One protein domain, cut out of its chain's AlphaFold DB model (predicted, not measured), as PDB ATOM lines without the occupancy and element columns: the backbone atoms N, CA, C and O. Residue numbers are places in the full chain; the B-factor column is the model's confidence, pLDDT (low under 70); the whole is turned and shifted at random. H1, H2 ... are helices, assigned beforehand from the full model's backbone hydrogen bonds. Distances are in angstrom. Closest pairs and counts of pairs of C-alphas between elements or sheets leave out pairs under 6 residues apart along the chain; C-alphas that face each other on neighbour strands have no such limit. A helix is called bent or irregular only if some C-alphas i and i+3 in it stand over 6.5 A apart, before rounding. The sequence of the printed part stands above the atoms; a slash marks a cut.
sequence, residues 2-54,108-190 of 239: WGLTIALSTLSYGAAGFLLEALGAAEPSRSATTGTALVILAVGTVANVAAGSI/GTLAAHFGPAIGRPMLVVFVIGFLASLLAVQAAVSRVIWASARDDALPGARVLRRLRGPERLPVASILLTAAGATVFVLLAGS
ATOM      1  N   TRP A   2      -3.949  32.159  -8.330       83.50
ATOM      2  CA  TRP A   2      -4.425  30.897  -8.919       83.50
ATOM      3  C   TRP A   2      -3.639  29.655  -8.502       83.50
ATOM      4  O   TRP A   2      -4.244  28.628  -8.220       83.50
ATOM      5  N   GLY A   3      -2.317  29.771  -8.361       86.44
ATOM      6  CA  GLY A   3      -1.504  28.661  -7.867       86.44
ATOM      7  C   GLY A   3      -1.903  28.186  -6.465       86.44
ATOM      8  O   GLY A   3      -1.966  26.991  -6.209       86.44
ATOM      9  N   LEU A   4      -2.279  29.108  -5.570       86.00
ATOM     10  CA  LEU A   4      -2.788  28.742  -4.242       86.00
ATOM     11  C   LEU A   4      -4.177  28.091  -4.325       86.00
ATOM     12  O   LEU A   4      -4.489  27.216  -3.527       86.00
ATOM     13  N   THR A   5      -5.004  28.483  -5.297       89.25
ATOM     14  CA  THR A   5      -6.328  27.882  -5.523       89.25
ATOM     15  C   THR A   5      -6.222  26.448  -6.053       89.25
ATOM     16  O   THR A   5      -6.980  25.582  -5.626       89.25
ATOM     17  N   ILE A   6      -5.249  26.180  -6.928       90.44
ATOM     18  CA  ILE A   6      -4.931  24.830  -7.425       90.44
ATOM     19  C   ILE A   6      -4.286  23.979  -6.317       90.44
ATOM     20  O   ILE A   6      -4.579  22.792  -6.175       90.44
ATOM     21  N   ALA A   7      -3.440  24.575  -5.473       90.00
ATOM     22  CA  ALA A   7      -2.920  23.890  -4.292       90.00
ATOM     23  C   ALA A   7      -4.061  23.484  -3.342       90.00
ATOM     24  O   ALA A   7      -4.093  22.352  -2.870       90.00
ATOM     25  N   LEU A   8      -5.040  24.368  -3.127       91.88
ATOM     26  CA  LEU A   8      -6.208  24.083  -2.297       91.88
ATOM     27  C   LEU A   8      -7.041  22.910  -2.835       91.88
ATOM     28  O   LEU A   8      -7.398  22.019  -2.063       91.88
ATOM     29  N   SER A   9      -7.311  22.873  -4.147       92.75
ATOM     30  CA  SER A   9      -8.009  21.735  -4.756       92.75
ATOM     31  C   SER A   9      -7.218  20.442  -4.576       92.75
ATOM     32  O   SER A   9      -7.791  19.423  -4.199       92.75
ATOM     33  N   THR A  10      -5.896  20.499  -4.750       91.19
ATOM     34  CA  THR A  10      -5.003  19.339  -4.607       91.19
ATOM     35  C   THR A  10      -5.009  18.795  -3.183       91.19
ATOM     36  O   THR A  10      -5.150  17.590  -2.996       91.19
ATOM     37  N   LEU A  11      -4.932  19.669  -2.175       91.94
ATOM     38  CA  LEU A  11      -5.009  19.278  -0.767       91.94
ATOM     39  C   LEU A  11      -6.354  18.625  -0.436       91.94
ATOM     40  O   LEU A  11      -6.378  17.584   0.214       91.94
ATOM     41  N   SER A  12      -7.467  19.196  -0.913       93.75
ATOM     42  CA  SER A  12      -8.800  18.620  -0.686       93.75
ATOM     43  C   SER A  12      -8.974  17.255  -1.360       93.75
ATOM     44  O   SER A  12      -9.558  16.348  -0.771       93.75
ATOM     45  N   TYR A  13      -8.422  17.089  -2.567       91.62
ATOM     46  CA  TYR A  13      -8.507  15.848  -3.330       91.62
ATOM     47  C   TYR A  13      -7.627  14.743  -2.727       91.62
ATOM     48  O   TYR A  13      -8.079  13.608  -2.600       91.62
ATOM     49  N   GLY A  14      -6.414  15.077  -2.274       89.50
ATOM     50  CA  GLY A  14      -5.545  14.142  -1.548       89.50
ATOM     51  C   GLY A  14      -6.139  13.710  -0.205       89.50
ATOM     52  O   GLY A  14      -6.184  12.521   0.100       89.50
ATOM     53  N   ALA A  15      -6.691  14.655   0.565       91.88
ATOM     54  CA  ALA A  15      -7.381  14.355   1.821       91.88
ATOM     55  C   ALA A  15      -8.571  13.404   1.624       91.88
ATOM     56  O   ALA A  15      -8.806  12.530   2.457       91.88
ATOM     57  N   ALA A  16      -9.311  13.558   0.522       92.31
ATOM     58  CA  ALA A  16     -10.430  12.687   0.188       92.31
ATOM     59  C   ALA A  16      -9.993  11.237  -0.055       92.31
ATOM     60  O   ALA A  16     -10.674  10.331   0.419       92.31
ATOM     61  N   GLY A  17      -8.860  11.023  -0.735       89.50
ATOM     62  CA  GLY A  17      -8.282   9.690  -0.944       89.50
ATOM     63  C   GLY A  17      -7.971   8.994   0.381       89.50
ATOM     64  O   GLY A  17      -8.547   7.948   0.677       89.50
ATOM     65  N   PHE A  18      -7.176   9.644   1.236       89.94
ATOM     66  CA  PHE A  18      -6.827   9.100   2.551       89.94
ATOM     67  C   PHE A  18      -8.044   8.866   3.450       89.94
ATOM     68  O   PHE A  18      -8.092   7.878   4.180       89.94
ATOM     69  N   LEU A  19      -9.042   9.754   3.404       91.56
ATOM     70  CA  LEU A  19     -10.259   9.601   4.197       91.56
ATOM     71  C   LEU A  19     -11.090   8.404   3.728       91.56
ATOM     72  O   LEU A  19     -11.569   7.633   4.555       91.56
ATOM     73  N   LEU A  20     -11.261   8.231   2.418       91.19
ATOM     74  CA  LEU A  20     -12.016   7.111   1.860       91.19
ATOM     75  C   LEU A  20     -11.330   5.775   2.153       91.19
ATOM     76  O   LEU A  20     -12.000   4.823   2.555       91.19
ATOM     77  N   GLU A  21     -10.006   5.719   2.057       88.38
ATOM     78  CA  GLU A  21      -9.255   4.516   2.400       88.38
ATOM     79  C   GLU A  21      -9.290   4.213   3.905       88.38
ATOM     80  O   GLU A  21      -9.501   3.065   4.307       88.38
ATOM     81  N   ALA A  22      -9.200   5.242   4.757       87.25
ATOM     82  CA  ALA A  22      -9.388   5.096   6.201       87.25
ATOM     83  C   ALA A  22     -10.772   4.517   6.547       87.25
ATOM     84  O   ALA A  22     -10.895   3.716   7.477       87.25
ATOM     85  N   LEU A  23     -11.800   4.870   5.768       88.19
ATOM     86  CA  LEU A  23     -13.163   4.337   5.874       88.19
ATOM     87  C   LEU A  23     -13.333   2.946   5.231       88.19
ATOM     88  O   LEU A  23     -14.398   2.344   5.351       88.19
ATOM     89  N   GLY A  24     -12.291   2.400   4.600       83.31
ATOM     90  CA  GLY A  24     -12.268   1.053   4.030       83.31
ATOM     91  C   GLY A  24     -12.564   0.968   2.531       83.31
ATOM     92  O   GLY A  24     -12.667  -0.142   2.014       83.31
ATOM     93  N   ALA A  25     -12.672   2.093   1.822       83.31
ATOM     94  CA  ALA A  25     -12.755   2.110   0.365       83.31
ATOM     95  C   ALA A  25     -11.340   2.087  -0.235       83.31
ATOM     96  O   ALA A  25     -10.742   3.136  -0.440       83.31
ATOM     97  N   ALA A  26     -10.809   0.886  -0.488       67.25
ATOM     98  CA  ALA A  26      -9.455   0.694  -1.025       67.25
ATOM     99  C   ALA A  26      -9.296   1.146  -2.493       67.25
ATOM    100  O   ALA A  26      -8.212   1.535  -2.898       67.25
ATOM    101  N   GLU A  27     -10.381   1.129  -3.275       74.44
ATOM    102  CA  GLU A  27     -10.415   1.600  -4.670       74.44
ATOM    103  C   GLU A  27     -11.622   2.533  -4.857       74.44
ATOM    104  O   GLU A  27     -12.667   2.136  -5.390       74.44
ATOM    105  N   PRO A  28     -11.563   3.764  -4.319       77.62
ATOM    106  CA  PRO A  28     -12.687   4.675  -4.387       77.62
ATOM    107  C   PRO A  28     -12.924   5.114  -5.833       77.62
ATOM    108  O   PRO A  28     -12.032   5.611  -6.519       77.62
ATOM    109  N   SER A  29     -14.169   4.969  -6.297       85.56
ATOM    110  CA  SER A  29     -14.570   5.497  -7.603       85.56
ATOM    111  C   SER A  29     -14.260   6.996  -7.697       85.56
ATOM    112  O   SER A  29     -14.403   7.731  -6.718       85.56
ATOM    113  N   ARG A  30     -13.896   7.476  -8.893       84.38
ATOM    114  CA  ARG A  30     -13.555   8.892  -9.118       84.38
ATOM    115  C   ARG A  30     -14.624   9.852  -8.585       84.38
ATOM    116  O   ARG A  30     -14.290  10.855  -7.966       84.38
ATOM    117  N   SER A  31     -15.903   9.534  -8.787       86.50
ATOM    118  CA  SER A  31     -17.021  10.348  -8.299       86.50
ATOM    119  C   SER A  31     -17.096  10.400  -6.773       86.50
ATOM    120  O   SER A  31     -17.414  11.456  -6.229       86.50
ATOM    121  N   ALA A  32     -16.761   9.308  -6.079       88.88
ATOM    122  CA  ALA A  32     -16.684   9.283  -4.620       88.88
ATOM    123  C   ALA A  32     -15.545  10.175  -4.111       88.88
ATOM    124  O   ALA A  32     -15.774  11.003  -3.232       88.88
ATOM    125  N   THR A  33     -14.352  10.086  -4.706       91.31
ATOM    126  CA  THR A  33     -13.206  10.932  -4.332       91.31
ATOM    127  C   THR A  33     -13.490  12.408  -4.587       91.31
ATOM    128  O   THR A  33     -13.299  13.234  -3.697       91.31
ATOM    129  N   THR A  34     -14.025  12.753  -5.762       92.31
ATOM    130  CA  THR A  34     -14.433  14.127  -6.080       92.31
ATOM    131  C   THR A  34     -15.526  14.616  -5.125       92.31
ATOM    132  O   THR A  34     -15.422  15.725  -4.606       92.31
ATOM    133  N   GLY A  35     -16.546  13.802  -4.841       92.94
ATOM    134  CA  GLY A  35     -17.623  14.150  -3.912       92.94
ATOM    135  C   GLY A  35     -17.108  14.440  -2.502       92.94
ATOM    136  O   GLY A  35     -17.412  15.489  -1.935       92.94
ATOM    137  N   THR A  36     -16.257  13.566  -1.963       93.19
ATOM    138  CA  THR A  36     -15.635  13.758  -0.646       93.19
ATOM    139  C   THR A  36     -14.710  14.977  -0.628       93.19
ATOM    140  O   THR A  36     -14.739  15.745   0.332       93.19
ATOM    141  N   ALA A  37     -13.948  15.227  -1.697       94.69
ATOM    142  CA  ALA A  37     -13.092  16.409  -1.809       94.69
ATOM    143  C   ALA A  37     -13.901  17.715  -1.762       94.69
ATOM    144  O   ALA A  37     -13.505  18.662  -1.084       94.69
ATOM    145  N   LEU A  38     -15.065  17.756  -2.420       95.81
ATOM    146  CA  LEU A  38     -15.975  18.904  -2.367       95.81
ATOM    147  C   LEU A  38     -16.538  19.129  -0.961       95.81
ATOM    148  O   LEU A  38     -16.611  20.272  -0.512       95.81
ATOM    149  N   VAL A  39     -16.887  18.057  -0.245       95.69
ATOM    150  CA  VAL A  39     -17.333  18.148   1.156       95.69
ATOM    151  C   VAL A  39     -16.211  18.686   2.041       95.69
ATOM    152  O   VAL A  39     -16.435  19.626   2.803       95.69
ATOM    153  N   ILE A  40     -14.994  18.158   1.904       95.06
ATOM    154  CA  ILE A  40     -13.810  18.625   2.639       95.06
ATOM    155  C   ILE A  40     -13.551  20.112   2.370       95.06
ATOM    156  O   ILE A  40     -13.333  20.886   3.302       95.06
ATOM    157  N   LEU A  41     -13.620  20.532   1.106       95.06
ATOM    158  CA  LEU A  41     -13.435  21.925   0.712       95.06
ATOM    159  C   LEU A  41     -14.526  22.838   1.292       95.06
ATOM    160  O   LEU A  41     -14.224  23.937   1.768       95.06
ATOM    161  N   ALA A  42     -15.785  22.393   1.281       94.00
ATOM    162  CA  ALA A  42     -16.902  23.132   1.861       94.00
ATOM    163  C   ALA A  42     -16.733  23.295   3.377       94.00
ATOM    164  O   ALA A  42     -16.817  24.414   3.887       94.00
ATOM    165  N   VAL A  43     -16.407  22.211   4.086       93.06
ATOM    166  CA  VAL A  43     -16.129  22.228   5.530       93.06
ATOM    167  C   VAL A  43     -14.951  23.149   5.840       93.06
ATOM    168  O   VAL A  43     -15.063  23.997   6.722       93.06
ATOM    169  N   GLY A  44     -13.855  23.059   5.084       91.25
ATOM    170  CA  GLY A  44     -12.695  23.935   5.252       91.25
ATOM    171  C   GLY A  44     -13.026  25.410   5.015       91.25
ATOM    172  O   GLY A  44     -12.570  26.287   5.745       91.25
ATOM    173  N   THR A  45     -13.884  25.703   4.040       90.81
ATOM    174  CA  THR A  45     -14.352  27.069   3.777       90.81
ATOM    175  C   THR A  45     -15.168  27.612   4.948       90.81
ATOM    176  O   THR A  45     -14.925  28.737   5.384       90.81
ATOM    177  N   VAL A  46     -16.092  26.817   5.493       90.31
ATOM    178  CA  VAL A  46     -16.905  27.196   6.660       90.31
ATOM    179  C   VAL A  46     -16.029  27.382   7.900       90.31
ATOM    180  O   VAL A  46     -16.144  28.397   8.583       90.31
ATOM    181  N   ALA A  47     -15.105  26.458   8.155       87.75
ATOM    182  CA  ALA A  47     -14.175  26.544   9.275       87.75
ATOM    183  C   ALA A  47     -13.264  27.780   9.180       87.75
ATOM    184  O   ALA A  47     -13.046  28.455  10.183       87.75
ATOM    185  N   ASN A  48     -12.801  28.150   7.983       84.88
ATOM    186  CA  ASN A  48     -12.029  29.379   7.784       84.88
ATOM    187  C   ASN A  48     -12.850  30.651   8.066       84.88
ATOM    188  O   ASN A  48     -12.308  31.625   8.581       84.88
ATOM    189  N   VAL A  49     -14.148  30.654   7.746       84.19
ATOM    190  CA  VAL A  49     -15.045  31.764   8.114       84.19
ATOM    191  C   VAL A  49     -15.239  31.836   9.633       84.19
ATOM    192  O   VAL A  49     -15.371  32.929  10.167       84.19
ATOM    193  N   ALA A  50     -15.211  30.703  10.339       78.50
ATOM    194  CA  ALA A  50     -15.342  30.665  11.795       78.50
ATOM    195  C   ALA A  50     -14.049  31.051  12.547       78.50
ATOM    196  O   ALA A  50     -14.119  31.595  13.644       78.50
ATOM    197  N   ALA A  51     -12.867  30.795  11.980       68.50
ATOM    198  CA  ALA A  51     -11.569  30.929  12.657       68.50
ATOM    199  C   ALA A  51     -10.917  32.328  12.549       68.50
ATOM    200  O   ALA A  51      -9.693  32.456  12.604       68.50
ATOM    201  N   GLY A  52     -11.708  33.387  12.354       58.00
ATOM    202  CA  GLY A  52     -11.265  34.685  11.833       58.00
ATOM    203  C   GLY A  52     -10.255  35.519  12.638       58.00
ATOM    204  O   GLY A  52      -9.914  36.608  12.186       58.00
ATOM    205  N   SER A  53      -9.750  35.056  13.782       54.59
ATOM    206  CA  SER A  53      -9.089  35.913  14.779       54.59
ATOM    207  C   SER A  53      -7.578  35.712  14.987       54.59
ATOM    208  O   SER A  53      -7.054  36.191  15.984       54.59
ATOM    209  N   ILE A  54      -6.838  35.038  14.098       54.94
ATOM    210  CA  ILE A  54      -5.404  34.732  14.334       54.94
ATOM    211  C   ILE A  54      -4.494  35.413  13.303       54.94
ATOM    212  O   ILE A  54      -3.898  34.740  12.460       54.94
ATOM    213  N   GLY A 108      -0.912   2.020   0.919       84.25
ATOM    214  CA  GLY A 108      -0.508   0.639   0.636       84.25
ATOM    215  C   GLY A 108       0.677   0.156   1.484       84.25
ATOM    216  O   GLY A 108       0.666  -0.974   1.980       84.25
ATOM    217  N   THR A 109       1.677   1.011   1.724       88.44
ATOM    218  CA  THR A 109       2.827   0.665   2.583       88.44
ATOM    219  C   THR A 109       2.411   0.505   4.046       88.44
ATOM    220  O   THR A 109       2.844  -0.436   4.711       88.44
ATOM    221  N   LEU A 110       1.531   1.374   4.554       87.62
ATOM    222  CA  LEU A 110       1.008   1.263   5.920       87.62
ATOM    223  C   LEU A 110       0.192  -0.015   6.116       87.62
ATOM    224  O   LEU A 110       0.379  -0.716   7.111       87.62
ATOM    225  N   ALA A 111      -0.680  -0.343   5.161       85.25
ATOM    226  CA  ALA A 111      -1.473  -1.564   5.203       85.25
ATOM    227  C   ALA A 111      -0.593  -2.824   5.173       85.25
ATOM    228  O   ALA A 111      -0.878  -3.773   5.902       85.25
ATOM    229  N   ALA A 112       0.488  -2.819   4.385       86.56
ATOM    230  CA  ALA A 112       1.402  -3.954   4.265       86.56
ATOM    231  C   ALA A 112       2.176  -4.258   5.560       86.56
ATOM    232  O   ALA A 112       2.353  -5.427   5.896       86.56
ATOM    233  N   HIS A 113       2.621  -3.232   6.296       89.69
ATOM    234  CA  HIS A 113       3.448  -3.420   7.501       89.69
ATOM    235  C   HIS A 113       2.653  -3.496   8.801       89.69
ATOM    236  O   HIS A 113       3.006  -4.261   9.695       89.69
ATOM    237  N   PHE A 114       1.588  -2.704   8.928       87.44
ATOM    238  CA  PHE A 114       0.848  -2.556  10.185       87.44
ATOM    239  C   PHE A 114      -0.543  -3.200  10.160       87.44
ATOM    240  O   PHE A 114      -1.202  -3.306  11.198       87.44
ATOM    241  N   GLY A 115      -1.009  -3.620   8.982       85.44
ATOM    242  CA  GLY A 115      -2.368  -4.103   8.781       85.44
ATOM    243  C   GLY A 115      -3.440  -3.012   8.959       85.44
ATOM    244  O   GLY A 115      -3.155  -1.875   9.350       85.44
ATOM    245  N   PRO A 116      -4.720  -3.337   8.706       83.38
ATOM    246  CA  PRO A 116      -5.799  -2.343   8.702       83.38
ATOM    247  C   PRO A 116      -6.093  -1.717  10.073       83.38
ATOM    248  O   PRO A 116      -6.573  -0.586  10.135       83.38
ATOM    249  N   ALA A 117      -5.829  -2.443  11.165       86.06
ATOM    250  CA  ALA A 117      -6.162  -2.012  12.524       86.06
ATOM    251  C   ALA A 117      -5.343  -0.795  12.980       86.06
ATOM    252  O   ALA A 117      -5.874   0.082  13.655       86.06
ATOM    253  N   ILE A 118      -4.070  -0.732  12.584       87.31
ATOM    254  CA  ILE A 118      -3.158   0.370  12.914       87.31
ATOM    255  C   ILE A 118      -3.042   1.343  11.732       87.31
ATOM    256  O   ILE A 118      -3.010   2.555  11.944       87.31
ATOM    257  N   GLY A 119      -3.066   0.847  10.489       87.12
ATOM    258  CA  GLY A 119      -2.968   1.684   9.292       87.12
ATOM    259  C   GLY A 119      -4.091   2.722   9.182       87.12
ATOM    260  O   GLY A 119      -3.815   3.900   8.967       87.12
ATOM    261  N   ARG A 120      -5.357   2.335   9.407       88.25
ATOM    262  CA  ARG A 120      -6.508   3.253   9.269       88.25
ATOM    263  C   ARG A 120      -6.456   4.451  10.233       88.25
ATOM    264  O   ARG A 120      -6.610   5.573   9.752       88.25
ATOM    265  N   PRO A 121      -6.200   4.284  11.548       90.31
ATOM    266  CA  PRO A 121      -5.986   5.424  12.443       90.31
ATOM    267  C   PRO A 121      -4.871   6.374  11.987       90.31
ATOM    268  O   PRO A 121      -5.025   7.589  12.100       90.31
ATOM    269  N   MET A 122      -3.768   5.855  11.435       90.44
ATOM    270  CA  MET A 122      -2.676   6.695  10.926       90.44
ATOM    271  C   MET A 122      -3.113   7.523   9.709       90.44
ATOM    272  O   MET A 122      -2.783   8.705   9.627       90.44
ATOM    273  N   LEU A 123      -3.923   6.949   8.812       91.00
ATOM    274  CA  LEU A 123      -4.528   7.686   7.695       91.00
ATOM    275  C   LEU A 123      -5.424   8.832   8.173       91.00
ATOM    276  O   LEU A 123      -5.387   9.919   7.599       91.00
ATOM    277  N   VAL A 124      -6.165   8.652   9.270       91.56
ATOM    278  CA  VAL A 124      -6.967   9.738   9.863       91.56
ATOM    279  C   VAL A 124      -6.080  10.894  10.339       91.56
ATOM    280  O   VAL A 124      -6.422  12.056  10.118       91.56
ATOM    281  N   VAL A 125      -4.916  10.608  10.931       92.31
ATOM    282  CA  VAL A 125      -3.949  11.651  11.321       92.31
ATOM    283  C   VAL A 125      -3.437  12.415  10.094       92.31
ATOM    284  O   VAL A 125      -3.349  13.644  10.140       92.31
ATOM    285  N   PHE A 126      -3.180  11.730   8.974       90.56
ATOM    286  CA  PHE A 126      -2.845  12.400   7.714       90.56
ATOM    287  C   PHE A 126      -3.970  13.319   7.242       90.56
ATOM    288  O   PHE A 126      -3.707  14.482   6.934       90.56
ATOM    289  N   VAL A 127      -5.223  12.853   7.250       92.88
ATOM    290  CA  VAL A 127      -6.386  13.675   6.873       92.88
ATOM    291  C   VAL A 127      -6.455  14.949   7.719       92.88
ATOM    292  O   VAL A 127      -6.655  16.029   7.168       92.88
ATOM    293  N   ILE A 128      -6.216  14.865   9.030       93.62
ATOM    294  CA  ILE A 128      -6.171  16.042   9.914       93.62
ATOM    295  C   ILE A 128      -5.064  17.020   9.483       93.62
ATOM    296  O   ILE A 128      -5.311  18.223   9.397       93.62
ATOM    297  N   GLY A 129      -3.867  16.524   9.155       92.50
ATOM    298  CA  GLY A 129      -2.765  17.353   8.650       92.50
ATOM    299  C   GLY A 129      -3.087  18.043   7.317       92.50
ATOM    300  O   GLY A 129      -2.801  19.233   7.138       92.50
ATOM    301  N   PHE A 130      -3.753  17.334   6.403       92.00
ATOM    302  CA  PHE A 130      -4.243  17.909   5.149       92.00
ATOM    303  C   PHE A 130      -5.316  18.973   5.390       92.00
ATOM    304  O   PHE A 130      -5.265  20.025   4.758       92.00
ATOM    305  N   LEU A 131      -6.252  18.746   6.317       92.12
ATOM    306  CA  LEU A 131      -7.277  19.726   6.686       92.12
ATOM    307  C   LEU A 131      -6.656  20.993   7.282       92.12
ATOM    308  O   LEU A 131      -7.025  22.096   6.883       92.12
ATOM    309  N   ALA A 132      -5.677  20.855   8.177       91.81
ATOM    310  CA  ALA A 132      -4.952  21.993   8.741       91.81
ATOM    311  C   ALA A 132      -4.230  22.804   7.649       91.81
ATOM    312  O   ALA A 132      -4.329  24.033   7.606       91.81
ATOM    313  N   SER A 133      -3.569  22.116   6.716       91.88
ATOM    314  CA  SER A 133      -2.893  22.742   5.573       91.88
ATOM    315  C   SER A 133      -3.881  23.435   4.632       91.88
ATOM    316  O   SER A 133      -3.645  24.559   4.190       91.88
ATOM    317  N   LEU A 134      -5.019  22.794   4.361       92.81
ATOM    318  CA  LEU A 134      -6.100  23.334   3.541       92.81
ATOM    319  C   LEU A 134      -6.645  24.634   4.142       92.81
ATOM    320  O   LEU A 134      -6.793  25.619   3.420       92.81
ATOM    321  N   LEU A 135      -6.881  24.671   5.455       90.94
ATOM    322  CA  LEU A 135      -7.327  25.876   6.160       90.94
ATOM    323  C   LEU A 135      -6.302  27.007   6.064       90.94
ATOM    324  O   LEU A 135      -6.665  28.139   5.738       90.94
ATOM    325  N   ALA A 136      -5.021  26.703   6.276       89.00
ATOM    326  CA  ALA A 136      -3.950  27.689   6.172       89.00
ATOM    327  C   ALA A 136      -3.849  28.283   4.754       89.00
ATOM    328  O   ALA A 136      -3.773  29.505   4.591       89.00
ATOM    329  N   VAL A 137      -3.911  27.440   3.716       90.50
ATOM    330  CA  VAL A 137      -3.883  27.886   2.313       90.50
ATOM    331  C   VAL A 137      -5.121  28.715   1.977       90.50
ATOM    332  O   VAL A 137      -4.984  29.761   1.343       90.50
ATOM    333  N   GLN A 138      -6.307  28.304   2.439       91.50
ATOM    334  CA  GLN A 138      -7.570  29.022   2.231       91.50
ATOM    335  C   GLN A 138      -7.547  30.424   2.860       91.50
ATOM    336  O   GLN A 138      -7.960  31.412   2.235       91.50
ATOM    337  N   ALA A 139      -7.010  30.542   4.074       88.94
ATOM    338  CA  ALA A 139      -6.804  31.825   4.734       88.94
ATOM    339  C   ALA A 139      -5.826  32.709   3.943       88.94
ATOM    340  O   ALA A 139      -6.104  33.883   3.692       88.94
ATOM    341  N   ALA A 140      -4.699  32.150   3.493       88.81
ATOM    342  CA  ALA A 140      -3.686  32.897   2.753       88.81
ATOM    343  C   ALA A 140      -4.215  33.436   1.413       88.81
ATOM    344  O   ALA A 140      -4.085  34.624   1.116       88.81
ATOM    345  N   VAL A 141      -4.856  32.592   0.601       90.31
ATOM    346  CA  VAL A 141      -5.339  32.986  -0.732       90.31
ATOM    347  C   VAL A 141      -6.483  33.996  -0.669       90.31
ATOM    348  O   VAL A 141      -6.488  34.949  -1.447       90.31
ATOM    349  N   SER A 142      -7.414  33.848   0.277       90.12
ATOM    350  CA  SER A 142      -8.515  34.804   0.449       90.12
ATOM    351  C   SER A 142      -8.007  36.192   0.855       90.12
ATOM    352  O   SER A 142      -8.502  37.195   0.336       90.12
ATOM    353  N   ARG A 143      -6.964  36.259   1.693       88.38
ATOM    354  CA  ARG A 143      -6.273  37.508   2.056       88.38
ATOM    355  C   ARG A 143      -5.521  38.123   0.878       88.38
ATOM    356  O   ARG A 143      -5.611  39.331   0.691       88.38
ATOM    357  N   VAL A 144      -4.848  37.319   0.050       89.25
ATOM    358  CA  VAL A 144      -4.185  37.809  -1.174       89.25
ATOM    359  C   VAL A 144      -5.202  38.411  -2.144       89.25
ATOM    360  O   VAL A 144      -4.984  39.510  -2.640       89.25
ATOM    361  N   ILE A 145      -6.335  37.741  -2.381       91.06
ATOM    362  CA  ILE A 145      -7.401  38.257  -3.256       91.06
ATOM    363  C   ILE A 145      -7.985  39.554  -2.693       91.06
ATOM    364  O   ILE A 145      -8.174  40.514  -3.437       91.06
ATOM    365  N   TRP A 146      -8.259  39.600  -1.388       91.00
ATOM    366  CA  TRP A 146      -8.755  40.812  -0.744       91.00
ATOM    367  C   TRP A 146      -7.756  41.973  -0.847       91.00
ATOM    368  O   TRP A 146      -8.156  43.076  -1.209       91.00
ATOM    369  N   ALA A 147      -6.465  41.725  -0.604       88.50
ATOM    370  CA  ALA A 147      -5.417  42.732  -0.742       88.50
ATOM    371  C   ALA A 147      -5.326  43.249  -2.187       88.50
ATOM    372  O   ALA A 147      -5.352  44.454  -2.408       88.50
ATOM    373  N   SER A 148      -5.349  42.358  -3.185       89.38
ATOM    374  CA  SER A 148      -5.384  42.759  -4.599       89.38
ATOM    375  C   SER A 148      -6.655  43.533  -4.976       89.38
ATOM    376  O   SER A 148      -6.606  44.430  -5.810       89.38
ATOM    377  N   ALA A 149      -7.801  43.221  -4.362       90.69
ATOM    378  CA  ALA A 149      -9.037  43.979  -4.550       90.69
ATOM    379  C   ALA A 149      -9.008  45.351  -3.858       90.69
ATOM    380  O   ALA A 149      -9.706  46.263  -4.295       90.69
ATOM    381  N   ARG A 150      -8.231  45.510  -2.782       89.75
ATOM    382  CA  ARG A 150      -8.016  46.806  -2.126       89.75
ATOM    383  C   ARG A 150      -7.257  47.768  -3.037       89.75
ATOM    384  O   ARG A 150      -7.581  48.948  -3.052       89.75
ATOM    385  N   ASP A 151      -6.330  47.235  -3.826       91.56
ATOM    386  CA  ASP A 151      -5.517  47.997  -4.775       91.56
ATOM    387  C   ASP A 151      -6.216  48.166  -6.148       91.56
ATOM    388  O   ASP A 151      -5.568  48.481  -7.142       91.56
ATOM    389  N   ASP A 152      -7.534  47.914  -6.220       88.50
ATOM    390  CA  ASP A 152      -8.383  47.971  -7.426       88.50
ATOM    391  C   ASP A 152      -7.831  47.176  -8.638       88.50
ATOM    392  O   ASP A 152      -8.225  47.391  -9.785       88.50
ATOM    393  N   ALA A 153      -6.972  46.182  -8.384       88.38
ATOM    394  CA  ALA A 153      -6.321  45.372  -9.413       88.38
ATOM    395  C   ALA A 153      -7.223  44.263  -9.991       88.38
ATOM    396  O   ALA A 153      -6.828  43.567 -10.927       88.38
ATOM    397  N   LEU A 154      -8.422  44.061  -9.429       88.81
ATOM    398  CA  LEU A 154      -9.343  42.985  -9.806       88.81
ATOM    399  C   LEU A 154     -10.683  43.517 -10.339       88.81
ATOM    400  O   LEU A 154     -11.250  44.461  -9.776       88.81
ATOM    401  N   PRO A 155     -11.272  42.865 -11.361       85.56
ATOM    402  CA  PRO A 155     -12.637  43.162 -11.769       85.56
ATOM    403  C   PRO A 155     -13.596  42.865 -10.607       85.56
ATOM    404  O   PRO A 155     -13.502  41.833  -9.946       85.56
ATOM    405  N   GLY A 156     -14.515  43.789 -10.319       86.75
ATOM    406  CA  GLY A 156     -15.424  43.649  -9.175       86.75
ATOM    407  C   GLY A 156     -14.783  43.922  -7.804       86.75
ATOM    408  O   GLY A 156     -15.378  43.572  -6.781       86.75
ATOM    409  N   ALA A 157     -13.626  44.600  -7.759       86.44
ATOM    410  CA  ALA A 157     -12.915  45.005  -6.538       86.44
ATOM    411  C   ALA A 157     -13.828  45.577  -5.434       86.44
ATOM    412  O   ALA A 157     -13.677  45.249  -4.260       86.44
ATOM    413  N   ARG A 158     -14.863  46.349  -5.804       87.00
ATOM    414  CA  ARG A 158     -15.849  46.928  -4.867       87.00
ATOM    415  C   ARG A 158     -16.598  45.905  -4.010       87.00
ATOM    416  O   ARG A 158     -17.076  46.278  -2.938       87.00
ATOM    417  N   VAL A 159     -16.772  44.674  -4.488       88.62
ATOM    418  CA  VAL A 159     -17.419  43.579  -3.746       88.62
ATOM    419  C   VAL A 159     -16.372  42.782  -2.978       88.62
ATOM    420  O   VAL A 159     -16.570  42.513  -1.796       88.62
ATOM    421  N   LEU A 160     -15.245  42.471  -3.623       88.00
ATOM    422  CA  LEU A 160     -14.162  41.667  -3.051       88.00
ATOM    423  C   LEU A 160     -13.451  42.355  -1.882       88.00
ATOM    424  O   LEU A 160     -13.035  41.684  -0.947       88.00
ATOM    425  N   ARG A 161     -13.379  43.691  -1.872       88.62
ATOM    426  CA  ARG A 161     -12.772  44.458  -0.773       88.62
ATOM    427  C   ARG A 161     -13.652  44.574   0.478       88.62
ATOM    428  O   ARG A 161     -13.180  45.058   1.503       88.62
ATOM    429  N   ARG A 162     -14.935  44.189   0.411       86.62
ATOM    430  CA  ARG A 162     -15.875  44.347   1.536       86.62
ATOM    431  C   ARG A 162     -15.574  43.335   2.636       86.62
ATOM    432  O   ARG A 162     -15.598  42.131   2.391       86.62
ATOM    433  N   LEU A 163     -15.389  43.841   3.849       87.94
ATOM    434  CA  LEU A 163     -15.292  43.043   5.067       87.94
ATOM    435  C   LEU A 163     -16.681  42.897   5.701       87.94
ATOM    436  O   LEU A 163     -17.507  43.808   5.601       87.94
ATOM    437  N   ARG A 164     -16.966  41.742   6.307       84.50
ATOM    438  CA  ARG A 164     -18.244  41.444   6.974       84.50
ATOM    439  C   ARG A 164     -18.009  40.834   8.356       84.50
ATOM    440  O   ARG A 164     -17.005  40.157   8.557       84.50
ATOM    441  N   GLY A 165     -18.980  41.029   9.250       80.94
ATOM    442  CA  GLY A 165     -18.975  40.464  10.603       80.94
ATOM    443  C   GLY A 165     -18.076  41.218  11.595       80.94
ATOM    444  O   GLY A 165     -17.362  42.144  11.195       80.94
ATOM    445  N   PRO A 166     -18.129  40.845  12.885       75.12
ATOM    446  CA  PRO A 166     -17.307  41.452  13.930       75.12
ATOM    447  C   PRO A 166     -15.806  41.183  13.731       75.12
ATOM    448  O   PRO A 166     -14.997  42.062  14.013       75.12
ATOM    449  N   GLU A 167     -15.429  40.045  13.139       76.50
ATOM    450  CA  GLU A 167     -14.036  39.670  12.846       76.50
ATOM    451  C   GLU A 167     -13.481  40.314  11.559       76.50
ATOM    452  O   GLU A 167     -12.353  40.039  11.161       76.50
ATOM    453  N   ARG A 168     -14.268  41.165  10.877       81.00
ATOM    454  CA  ARG A 168     -13.885  41.868   9.637       81.00
ATOM    455  C   ARG A 168     -13.318  40.931   8.559       81.00
ATOM    456  O   ARG A 168     -12.274  41.194   7.968       81.00
ATOM    457  N   LEU A 169     -14.045  39.861   8.241       83.62
ATOM    458  CA  LEU A 169     -13.595  38.847   7.284       83.62
ATOM    459  C   LEU A 169     -13.950  39.192   5.826       83.62
ATOM    460  O   LEU A 169     -15.070  39.644   5.551       83.62
ATOM    461  N   PRO A 170     -13.055  38.923   4.852       87.62
ATOM    462  CA  PRO A 170     -13.317  39.137   3.430       87.62
ATOM    463  C   PRO A 170     -14.131  37.978   2.826       87.62
ATOM    464  O   PRO A 170     -13.650  37.222   1.981       87.62
ATOM    465  N   VAL A 171     -15.391  37.828   3.251       88.69
ATOM    466  CA  VAL A 171     -16.263  36.691   2.878       88.69
ATOM    467  C   VAL A 171     -16.394  36.523   1.359       88.69
ATOM    468  O   VAL A 171     -16.364  35.402   0.863       88.69
ATOM    469  N   ALA A 172     -16.479  37.620   0.598       90.12
ATOM    470  CA  ALA A 172     -16.563  37.552  -0.864       90.12
ATOM    471  C   ALA A 172     -15.307  36.920  -1.497       90.12
ATOM    472  O   ALA A 172     -15.426  36.108  -2.412       90.12
ATOM    473  N   SER A 173     -14.118  37.240  -0.979       90.38
ATOM    474  CA  SER A 173     -12.852  36.651  -1.430       90.38
ATOM    475  C   SER A 173     -12.732  35.181  -1.037       90.38
ATOM    476  O   SER A 173     -12.242  34.378  -1.825       90.38
ATOM    477  N   ILE A 174     -13.218  34.806   0.152       90.50
ATOM    478  CA  ILE A 174     -13.261  33.406   0.604       90.50
ATOM    479  C   ILE A 174     -14.142  32.569  -0.335       90.50
ATOM    480  O   ILE A 174     -13.713  31.516  -0.809       90.50
ATOM    481  N   LEU A 175     -15.347  33.057  -0.646       92.06
ATOM    482  CA  LEU A 175     -16.275  32.374  -1.550       92.06
ATOM    483  C   LEU A 175     -15.730  32.287  -2.979       92.06
ATOM    484  O   LEU A 175     -15.882  31.248  -3.617       92.06
ATOM    485  N   LEU A 176     -15.057  33.334  -3.470       92.38
ATOM    486  CA  LEU A 176     -14.420  33.306  -4.786       92.38
ATOM    487  C   LEU A 176     -13.344  32.218  -4.864       92.38
ATOM    488  O   LEU A 176     -13.309  31.462  -5.834       92.38
ATOM    489  N   THR A 177     -12.498  32.097  -3.839       91.62
ATOM    490  CA  THR A 177     -11.510  31.015  -3.791       91.62
ATOM    491  C   THR A 177     -12.185  29.650  -3.754       91.62
ATOM    492  O   THR A 177     -11.795  28.766  -4.511       91.62
ATOM    493  N   ALA A 178     -13.193  29.468  -2.897       92.19
ATOM    494  CA  ALA A 178     -13.903  28.197  -2.784       92.19
ATOM    495  C   ALA A 178     -14.543  27.790  -4.122       92.19
ATOM    496  O   ALA A 178     -14.435  26.634  -4.529       92.19
ATOM    497  N   ALA A 179     -15.130  28.745  -4.849       94.00
ATOM    498  CA  ALA A 179     -15.667  28.522  -6.188       94.00
ATOM    499  C   ALA A 179     -14.569  28.123  -7.188       94.00
ATOM    500  O   ALA A 179     -14.724  27.139  -7.908       94.00
ATOM    501  N   GLY A 180     -13.431  28.825  -7.199       92.94
ATOM    502  CA  GLY A 180     -12.297  28.478  -8.059       92.94
ATOM    503  C   GLY A 180     -11.737  27.082  -7.764       92.94
ATOM    504  O   GLY A 180     -11.537  26.286  -8.677       92.94
ATOM    505  N   ALA A 181     -11.543  26.751  -6.488       92.94
ATOM    506  CA  ALA A 181     -11.063  25.438  -6.074       92.94
ATOM    507  C   ALA A 181     -12.071  24.328  -6.391       92.94
ATOM    508  O   ALA A 181     -11.660  23.256  -6.818       92.94
ATOM    509  N   THR A 182     -13.375  24.600  -6.281       93.75
ATOM    510  CA  THR A 182     -14.437  23.674  -6.707       93.75
ATOM    511  C   THR A 182     -14.289  23.319  -8.183       93.75
ATOM    512  O   THR A 182     -14.288  22.142  -8.528       93.75
ATOM    513  N   VAL A 183     -14.087  24.313  -9.056       93.62
ATOM    514  CA  VAL A 183     -13.860  24.070 -10.491       93.62
ATOM    515  C   VAL A 183     -12.634  23.183 -10.709       93.62
ATOM    516  O   VAL A 183     -12.705  22.220 -11.469       93.62
ATOM    517  N   PHE A 184     -11.526  23.444 -10.012       92.19
ATOM    518  CA  PHE A 184     -10.329  22.610 -10.136       92.19
ATOM    519  C   PHE A 184     -10.522  21.188  -9.588       92.19
ATOM    520  O   PHE A 184     -10.033  20.245 -10.202       92.19
ATOM    521  N   VAL A 185     -11.277  21.002  -8.500       92.44
ATOM    522  CA  VAL A 185     -11.642  19.671  -7.980       92.44
ATOM    523  C   VAL A 185     -12.486  18.892  -8.992       92.44
ATOM    524  O   VAL A 185     -12.269  17.698  -9.173       92.44
ATOM    525  N   LEU A 186     -13.409  19.546  -9.703       91.38
ATOM    526  CA  LEU A 186     -14.196  18.897 -10.761       91.38
ATOM    527  C   LEU A 186     -13.331  18.453 -11.951       91.38
ATOM    528  O   LEU A 186     -13.665  17.486 -12.633       91.38
ATOM    529  N   LEU A 187     -12.204  19.129 -12.183       89.12
ATOM    530  CA  LEU A 187     -11.218  18.740 -13.190       89.12
ATOM    531  C   LEU A 187     -10.254  17.651 -12.693       89.12
ATOM    532  O   LEU A 187      -9.527  17.084 -13.515       89.12
ATOM    533  N   ALA A 188     -10.243  17.327 -11.396       80.00
ATOM    534  CA  ALA A 188      -9.332  16.341 -10.826       80.00
ATOM    535  C   ALA A 188      -9.525  14.966 -11.494       80.00
ATOM    536  O   ALA A 188     -10.646  14.469 -11.652       80.00
ATOM    537  N   GLY A 189      -8.421  14.386 -11.970       72.50
ATOM    538  CA  GLY A 189      -8.405  13.156 -12.775       72.50
ATOM    539  C   GLY A 189      -8.481  13.365 -14.294       72.50
ATOM    540  O   GLY A 189      -8.700  12.405 -15.024       72.50
ATOM    541  N   SER A 190      -8.352  14.600 -14.783       84.25
ATOM    542  CA  SER A 190      -8.045  14.879 -16.193       84.25
ATOM    543  C   SER A 190      -6.550  15.137 -16.379       84.25
ATOM    544  O   SER A 190      -5.905  15.675 -15.475       84.25
TER     545      SER A 190
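Overview. This is residues 2 to 54 and 108 to 190 of the 239 residues of the protein "Amino acid permease" of Streptosporangiales bacterium (UniProt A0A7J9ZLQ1). Two pairs of side-by-side helices, H1 with H3 and H2 with H5, pack as two crossed layers. Long H3 makes the longest axis, with a hooked beginning before a kink near residue 116, and short H4 packs on its other end. The printed part has 136 residues with five named helices, H1 to H5 in chain order, and no named strand: the class is all helix. It is only just compact, close to loose, with a radius of gyration of the C-alphas of 16.8 A, and spans 54 by 33 by 18 A.

Along the chain. H3, residues 108 to 150, is 46.9 A long and ends at C-alpha 150 (-8.016, 46.806, -2.126); it is irregular, with C-alphas 113 and 116 9.4 A apart, and the kink is 141 degrees. H1, residues 2 to 22, begins at C-alpha 2 (-4.425, 30.897, -8.919) and is 30.3 A long. H2, residues 30 to 50, measures 30.2 A. H5, residues 171 to 187, measures 24.6 A and ends at (-11.218, 18.740, -13.190). H4 is residues 157 to 160, 5.0 A.

Arrangement. H3 touches H1 at a shallow tilt of 24 degrees, opposite ways, closest at C-alphas Arg 120 and Ala 22, 4.6 A. H2 and H5 touch at 11 degrees, shallow, opposite ways; C-alphas Thr 34 and Val 185 are closest, 6.5 A. H2 touches H1 with residues 33 to 41 alone, at a steep 64 degrees, closest at C-alphas Ala 37 and Tyr 13, 4.9 A. H5 touches H3 with residues 173 to 177 alone, at a steep 47 degrees, closest at C-alphas Ile 174 and Ser 142, 5.0 A. H4 touches H3, closest at C-alphas Ala 157 and Ala 149, 4.5 A, and is apart from H1 and H2. Every O i to N i+4 pair is within hydrogen-bond range in H1, H2 and H5, and 35 of 39 in H3; H4 is too short for one.

Size, cuts and confidence. The farthest C-alphas, His 113 and Arg 158, are 55.3 A apart. Residues 55 to 107 are not printed; C-alphas 54 and 108 are 37.1 A apart across the cut. Of the links printed whole, none is long. Residues 26 and 51 to 54 have pLDDT under 70.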